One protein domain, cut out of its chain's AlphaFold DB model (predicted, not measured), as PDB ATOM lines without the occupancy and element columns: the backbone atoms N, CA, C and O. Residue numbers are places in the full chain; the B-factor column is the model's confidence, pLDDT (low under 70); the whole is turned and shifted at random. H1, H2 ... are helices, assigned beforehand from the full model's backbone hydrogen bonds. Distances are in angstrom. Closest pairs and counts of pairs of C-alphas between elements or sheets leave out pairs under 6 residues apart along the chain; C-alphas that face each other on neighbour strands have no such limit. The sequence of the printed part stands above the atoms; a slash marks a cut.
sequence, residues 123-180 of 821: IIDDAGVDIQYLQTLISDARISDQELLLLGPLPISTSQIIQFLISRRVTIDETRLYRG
ATOM      1  N   ILE A 123     204.509 206.597 200.131       76.75
ATOM      2  CA  ILE A 123     205.960 206.661 199.938       76.75
ATOM      3  C   ILE A 123     206.374 208.131 200.029       76.75
ATOM      4  O   ILE A 123     205.773 208.971 199.354       76.75
ATOM      5  N   ILE A 124     207.397 208.445 200.825       71.62
ATOM      6  CA  ILE A 124     207.980 209.795 200.866       71.62
ATOM      7  C   ILE A 124     209.190 209.872 199.921       71.62
ATOM      8  O   ILE A 124     210.047 208.982 199.897       71.62
ATOM      9  N   ASP A 125     209.229 210.942 199.122       75.94
ATOM     10  CA  ASP A 125     210.375 211.315 198.291       75.94
ATOM     11  C   ASP A 125     211.323 212.219 199.086       75.94
ATOM     12  O   ASP A 125     211.112 213.425 199.202       75.94
ATOM     13  N   ASP A 126     212.369 211.600 199.627       63.03
ATOM     14  CA  ASP A 126     213.472 212.270 200.321       63.03
ATOM     15  C   ASP A 126     214.681 212.524 199.391       63.03
ATOM     16  O   ASP A 126     215.732 212.956 199.863       63.03
ATOM     17  N   ALA A 127     214.600 212.169 198.097       66.31
ATOM     18  CA  ALA A 127     215.796 211.910 197.277       66.31
ATOM     19  C   ALA A 127     215.700 212.302 195.785       66.31
ATOM     20  O   ALA A 127     216.639 212.040 195.028       66.31
ATOM     21  N   GLY A 128     214.595 212.905 195.334       80.44
ATOM     22  CA  GLY A 128     214.372 213.249 193.924       80.44
ATOM     23  C   GLY A 128     214.215 212.015 193.030       80.44
ATOM     24  O   GLY A 128     214.661 212.021 191.877       80.44
ATOM     25  N   VAL A 129     213.639 210.946 193.583       82.62
ATOM     26  CA  VAL A 129     213.545 209.631 192.937       82.62
ATOM     27  C   VAL A 129     212.231 209.485 192.173       82.62
ATOM     28  O   VAL A 129     211.172 209.921 192.620       82.62
ATOM     29  N   ASP A 130     212.277 208.832 191.010       90.06
ATOM     30  CA  ASP A 130     211.081 208.522 190.226       90.06
ATOM     31  C   ASP A 130     210.192 207.496 190.965       90.06
ATOM     32  O   ASP A 130     210.382 206.278 190.887       90.06
ATOM     33  N   ILE A 131     209.192 208.014 191.688       86.69
ATOM     34  CA  ILE A 131     208.202 207.227 192.438       86.69
ATOM     35  C   ILE A 131     207.440 206.264 191.510       86.69
ATOM     36  O   ILE A 131     207.117 205.152 191.927       86.69
ATOM     37  N   GLN A 132     207.189 206.629 190.245       88.25
ATOM     38  CA  GLN A 132     206.507 205.740 189.294       88.25
ATOM     39  C   GLN A 132     207.414 204.576 188.883       88.25
ATOM     40  O   GLN A 132     206.945 203.441 188.746       88.25
ATOM     41  N   TYR A 133     208.721 204.815 188.756       92.06
ATOM     42  CA  TYR A 133     209.691 203.740 188.555       92.06
ATOM     43  C   TYR A 133     209.802 202.823 189.789       92.06
ATOM     44  O   TYR A 133     209.805 201.603 189.623       92.06
ATOM     45  N   LEU A 134     209.782 203.361 191.016       88.44
ATOM     46  CA  LEU A 134     209.717 202.540 192.240       88.44
ATOM     47  C   LEU A 134     208.433 201.701 192.325       88.44
ATOM     48  O   LEU A 134     208.506 200.506 192.603       88.44
ATOM     49  N   GLN A 135     207.267 202.287 192.043       89.12
ATOM     50  CA  GLN A 135     205.984 201.569 192.003       89.12
ATOM     51  C   GLN A 135     205.982 200.458 190.937       89.12
ATOM     52  O   GLN A 135     205.452 199.370 191.173       89.12
ATOM     53  N   THR A 136     206.638 200.696 189.797       91.31
ATOM     54  CA  THR A 136     206.857 199.675 188.759       91.31
ATOM     55  C   THR A 136     207.749 198.543 189.281       91.31
ATOM     56  O   THR A 136     207.362 197.383 189.188       91.31
ATOM     57  N   LEU A 137     208.887 198.855 189.915       92.00
ATOM     58  CA  LEU A 137     209.797 197.853 190.494       92.00
ATOM     59  C   LEU A 137     209.143 197.011 191.602       92.00
ATOM     60  O   LEU A 137     209.367 195.804 191.651       92.00
ATOM     61  N   ILE A 138     208.319 197.616 192.464       92.56
ATOM     62  CA  ILE A 138     207.540 196.904 193.493       92.56
ATOM     63  C   ILE A 138     206.557 195.917 192.839       92.56
ATOM     64  O   ILE A 138     206.468 194.760 193.262       92.56
ATOM     65  N   SER A 139     205.874 196.357 191.778       89.31
ATOM     66  CA  SER A 139     204.906 195.551 191.022       89.31
ATOM     67  C   SER A 139     205.575 194.380 190.292       89.31
ATOM     68  O   SER A 139     205.131 193.236 190.416       89.31
ATOM     69  N   ASP A 140     206.678 194.638 189.582       89.19
ATOM     70  CA  ASP A 140     207.451 193.627 188.846       89.19
ATOM     71  C   ASP A 140     208.086 192.594 189.793       89.19
ATOM     72  O   ASP A 140     208.107 191.397 189.492       89.19
ATOM     73  N   ALA A 141     208.541 193.031 190.973       87.56
ATOM     74  CA  ALA A 141     209.065 192.162 192.027       87.56
ATOM     75  C   ALA A 141     207.984 191.327 192.744       87.56
ATOM     76  O   ALA A 141     208.331 190.462 193.553       87.56
ATOM     77  N   ARG A 142     206.692 191.561 192.453       91.06
ATOM     78  CA  ARG A 142     205.524 190.907 193.077       91.06
ATOM     79  C   ARG A 142     205.520 190.978 194.607       91.06
ATOM     80  O   ARG A 142     205.091 190.034 195.270       91.06
ATOM     81  N   ILE A 143     206.012 192.082 195.159       89.19
ATOM     82  CA  ILE A 143     206.006 192.310 196.604       89.19
ATOM     83  C   ILE A 143     204.559 192.561 197.038       89.19
ATOM     84  O   ILE A 143     203.876 193.410 196.470       89.19
ATOM     85  N   SER A 144     204.090 191.813 198.033       88.25
ATOM     86  CA  SER A 144     202.747 191.984 198.593       88.25
ATOM     87  C   SER A 144     202.675 193.139 199.597       88.25
ATOM     88  O   SER A 144     203.659 193.462 200.264       88.25
ATOM     89  N   ASP A 145     201.483 193.712 199.790       80.25
ATOM     90  CA  ASP A 145     201.253 194.759 200.801       80.25
ATOM     91  C   ASP A 145     201.650 194.295 202.215       80.25
ATOM     92  O   ASP A 145     202.157 195.072 203.020       80.25
ATOM     93  N   GLN A 146     201.486 192.998 202.503       78.12
ATOM     94  CA  GLN A 146     201.914 192.383 203.764       78.12
ATOM     95  C   GLN A 146     203.439 192.380 203.930       78.12
ATOM     96  O   GLN A 146     203.921 192.523 205.048       78.12
ATOM     97  N   GLU A 147     204.205 192.254 202.844       85.38
ATOM     98  CA  GLU A 147     205.669 192.350 202.872       85.38
ATOM     99  C   GLU A 147     206.153 193.804 202.949       85.38
ATOM    100  O   GLU A 147     207.164 194.059 203.600       85.38
ATOM    101  N   LEU A 148     205.423 194.765 202.367       83.06
ATOM    102  CA  LEU A 148     205.700 196.196 202.566       83.06
ATOM    103  C   LEU A 148     205.448 196.621 204.021       83.06
ATOM    104  O   LEU A 148     206.252 197.357 204.589       83.06
ATOM    105  N   LEU A 149     204.401 196.096 204.666       84.25
ATOM    106  CA  LEU A 149     204.123 196.326 206.092       84.25
ATOM    107  C   LEU A 149     205.204 195.761 207.038       84.25
ATOM    108  O   LEU A 149     205.277 196.184 208.192       84.25
ATOM    109  N   LEU A 150     206.081 194.859 206.575       86.25
ATOM    110  CA  LEU A 150     207.244 194.398 207.352       86.25
ATOM    111  C   LEU A 150     208.406 195.410 207.373       86.25
ATOM    112  O   LEU A 150     209.347 195.218 208.143       86.25
ATOM    113  N   LEU A 151     208.359 196.485 206.574       85.19
ATOM    114  CA  LEU A 151     209.381 197.545 206.578       85.19
ATOM    115  C   LEU A 151     209.227 198.548 207.731       85.19
ATOM    116  O   LEU A 151     210.157 199.313 207.997       85.19
ATOM    117  N   GLY A 152     208.095 198.522 208.437       84.06
ATOM    118  CA  GLY A 152     207.815 199.374 209.590       84.06
ATOM    119  C   GLY A 152     206.465 200.094 209.491       84.06
ATOM    120  O   GLY A 152     205.697 199.862 208.555       84.06
ATOM    121  N   PRO A 153     206.144 200.963 210.468       77.50
ATOM    122  CA  PRO A 153     204.962 201.812 210.390       77.50
ATOM    123  C   PRO A 153     205.079 202.795 209.217       77.50
ATOM    124  O   PRO A 153     206.144 203.357 208.980       77.50
ATOM    125  N   LEU A 154     203.967 203.029 208.512       82.69
ATOM    126  CA  LEU A 154     203.874 204.073 207.488       82.69
ATOM    127  C   LEU A 154     204.135 205.464 208.104       82.69
ATOM    128  O   LEU A 154     203.692 205.708 209.232       82.69
ATOM    129  N   PRO A 155     204.769 206.402 207.373       80.50
ATOM    130  CA  PRO A 155     205.230 206.296 205.982       80.50
ATOM    131  C   PRO A 155     206.561 205.537 205.836       80.50
ATOM    132  O   PRO A 155     207.423 205.605 206.707       80.50
ATOM    133  N   ILE A 156     206.743 204.851 204.702       88.56
ATOM    134  CA  ILE A 156     208.003 204.165 204.364       88.56
ATOM    135  C   ILE A 156     208.855 205.111 203.506       88.56
ATOM    136  O   ILE A 156     208.358 205.687 202.533       88.56
ATOM    137  N   SER A 157     210.137 205.265 203.844       91.88
ATOM    138  CA  SER A 157     211.053 206.113 203.078       91.88
ATOM    139  C   SER A 157     211.508 205.444 201.780       91.88
ATOM    140  O   SER A 157     211.642 204.218 201.675       91.88
ATOM    141  N   THR A 158     211.842 206.268 200.788       90.56
ATOM    142  CA  THR A 158     212.408 205.804 199.513       90.56
ATOM    143  C   THR A 158     213.665 204.936 199.706       90.56
ATOM    144  O   THR A 158     213.849 203.934 199.008       90.56
ATOM    145  N   SER A 159     214.512 205.247 200.695       87.62
ATOM    146  CA  SER A 159     215.729 204.475 200.979       87.62
ATOM    147  C   SER A 159     215.448 203.082 201.562       87.62
ATOM    148  O   SER A 159     216.145 202.130 201.204       87.62
ATOM    149  N   GLN A 160     214.403 202.919 202.384       90.38
ATOM    150  CA  GLN A 160     213.972 201.606 202.886       90.38
ATOM    151  C   GLN A 160     213.472 200.703 201.750       90.38
ATOM    152  O   GLN A 160     213.833 199.525 201.696       90.38
ATOM    153  N   ILE A 161     212.708 201.259 200.803       92.31
ATOM    154  CA  ILE A 161     212.213 200.533 199.620       92.31
ATOM    155  C   ILE A 161     213.383 200.059 198.748       92.31
ATOM    156  O   ILE A 161     213.430 198.889 198.365       92.31
ATOM    157  N   ILE A 162     214.361 200.928 198.480       91.94
ATOM    158  CA  ILE A 162     215.554 200.583 197.691       91.94
ATOM    159  C   ILE A 162     216.361 199.463 198.370       91.94
ATOM    160  O   ILE A 162     216.708 198.480 197.714       91.94
ATOM    161  N   GLN A 163     216.600 199.546 199.684       91.94
ATOM    162  CA  GLN A 163     217.287 198.483 200.435       91.94
ATOM    163  C   GLN A 163     216.512 197.153 200.404       91.94
ATOM    164  O   GLN A 163     217.114 196.087 200.249       91.94
ATOM    165  N   PHE A 164     215.179 197.193 200.481       94.75
ATOM    166  CA  PHE A 164     214.350 195.992 200.382       94.75
ATOM    167  C   PHE A 164     214.414 195.344 198.991       94.75
ATOM    168  O   PHE A 164     214.626 194.131 198.893       94.75
ATOM    169  N   LEU A 165     214.318 196.142 197.921       93.94
ATOM    170  CA  LEU A 165     214.461 195.688 196.532       93.94
ATOM    171  C   LEU A 165     215.845 195.057 196.285       93.94
ATOM    172  O   LEU A 165     215.931 193.966 195.714       93.94
ATOM    173  N   ILE A 166     216.915 195.668 196.807       92.06
ATOM    174  CA  ILE A 166     218.276 195.108 196.776       92.06
ATOM    175  C   ILE A 166     218.342 193.778 197.547       92.06
ATOM    176  O   ILE A 166     218.903 192.806 197.035       92.06
ATOM    177  N   SER A 167     217.715 193.672 198.728       90.50
ATOM    178  CA  SER A 167     217.672 192.413 199.496       90.50
ATOM    179  C   SER A 167     216.969 191.272 198.738       90.50
ATOM    180  O   SER A 167     217.376 190.111 198.832       90.50
ATOM    181  N   ARG A 168     215.970 191.610 197.911       91.12
ATOM    182  CA  ARG A 168     215.255 190.701 196.998       91.12
ATOM    183  C   ARG A 168     216.002 190.428 195.684       91.12
ATOM    184  O   ARG A 168     215.496 189.669 194.862       91.12
ATOM    185  N   ARG A 169     217.207 190.988 195.498       92.50
ATOM    186  CA  ARG A 169     218.021 190.929 194.265       92.50
ATOM    187  C   ARG A 169     217.324 191.512 193.029       92.50
ATOM    188  O   ARG A 169     217.587 191.077 191.909       92.50
ATOM    189  N   VAL A 170     216.446 192.496 193.220       93.81
ATOM    190  CA  VAL A 170     215.826 193.237 192.115       93.81
ATOM    191  C   VAL A 170     216.869 194.180 191.513       93.81
ATOM    192  O   VAL A 170     217.457 194.996 192.220       93.81
ATOM    193  N   THR A 171     217.110 194.070 190.206       90.69
ATOM    194  CA  THR A 171     218.040 194.953 189.489       90.69
ATOM    195  C   THR A 171     217.408 196.329 189.282       90.69
ATOM    196  O   THR A 171     216.394 196.446 188.596       90.69
ATOM    197  N   ILE A 172     218.027 197.370 189.840       94.12
ATOM    198  CA  ILE A 172     217.565 198.760 189.743       94.12
ATOM    199  C   ILE A 172     218.375 199.490 188.660       94.12
ATOM    200  O   ILE A 172     219.604 199.461 188.674       94.12
ATOM    201  N   ASP A 173     217.697 200.155 187.722       92.06
ATOM    202  CA  ASP A 173     218.319 201.042 186.731       92.06
ATOM    203  C   ASP A 173     218.483 202.444 187.341       92.06
ATOM    204  O   ASP A 173     217.558 203.262 187.329       92.06
ATOM    205  N   GLU A 174     219.672 202.728 187.882       83.56
ATOM    206  CA  GLU A 174     220.025 204.028 188.478       83.56
ATOM    207  C   GLU A 174     219.757 205.213 187.526       83.56
ATOM    208  O   GLU A 174     219.425 206.310 187.976       83.56
ATOM    209  N   THR A 175     219.830 204.996 186.203       78.31
ATOM    210  CA  THR A 175     219.603 206.048 185.194       78.31
ATOM    211  C   THR A 175     218.126 206.407 185.010       78.31
ATOM    212  O   THR A 175     217.808 207.476 184.478       78.31
ATOM    213  N   ARG A 176     217.216 205.539 185.473       83.19
ATOM    214  CA  ARG A 176     215.776 205.816 185.595       83.19
ATOM    215  C   ARG A 176     215.420 206.331 186.980       83.19
ATOM    216  O   ARG A 176     214.590 207.227 187.081       83.19
ATOM    217  N   LEU A 177     216.070 205.797 188.015       87.81
ATOM    218  CA  LEU A 177     215.792 206.122 189.413       87.81
ATOM    219  C   LEU A 177     215.891 207.628 189.703       87.81
ATOM    220  O   LEU A 177     215.027 208.159 190.386       87.81
ATOM    221  N   TYR A 178     216.879 208.324 189.130       81.94
ATOM    222  CA  TYR A 178     217.163 209.745 189.401       81.94
ATOM    223  C   TYR A 178     216.798 210.699 188.246       81.94
ATOM    224  O   TYR A 178     217.521 211.656 187.950       81.94
ATOM    225  N   ARG A 179     215.700 210.442 187.522       74.88
ATOM    226  CA  ARG A 179     215.383 211.163 186.273       74.88
ATOM    227  C   ARG A 179     214.688 212.521 186.476       74.88
ATOM    228  O   ARG A 179     213.550 212.729 186.055       74.88
ATOM    229  N   GLY A 180     215.409 213.469 187.077       53.00
ATOM    230  CA  GLY A 180     214.948 214.840 187.323       53.00
ATOM    231  C   GLY A 180     214.461 215.604 186.076       53.00
ATOM    232  O   GLY A 180     214.910 215.378 184.950       53.00
TER     233      GLY A 180
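AT A GLANCE: This is residues 123 to 180 of the 821 residues of the protein "Hypothetical protein" of Darwinula stevensoni (UniProt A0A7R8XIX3). H1 and H3 run loosely side by side, with H2 and H4 toward opposite ends. The printed part, all helix, has 58 residues, four named helices, H1 to H4, and no named strand. It is compact, the radius of gyration of the C-alphas 10.7 A, the spans 30 by 22 by 16 A.

HOW THE PARTS SIT: Residues 123 to 124 pair with residues 156 to 157, parallel. H1, residues 131 to 140, and H3, residues 158 to 167, are close but not clearly touching, at a shallow tilt of 26 degrees. H2, residues 145 to 151, is about perpendicular to H3 at 78 degrees. H4, residues 174 to 177, only just touches H1, with 3 pairs of C-alphas within 8 A. Each O i to N i+4 pair is within hydrogen-bond range in H1 and H3; in H2 1 of 3 is, and 3 of 4 O i to N i+3.

IN THESE COORDINATES: H1 begins at C-alpha 131 (208.202, 207.227, 192.438). H4 ends at C-alpha 177 (215.792, 206.122, 189.413).

THE WHOLE: The printed part has no cut; pLDDT is under 70 at residues 126 to 127 and 180.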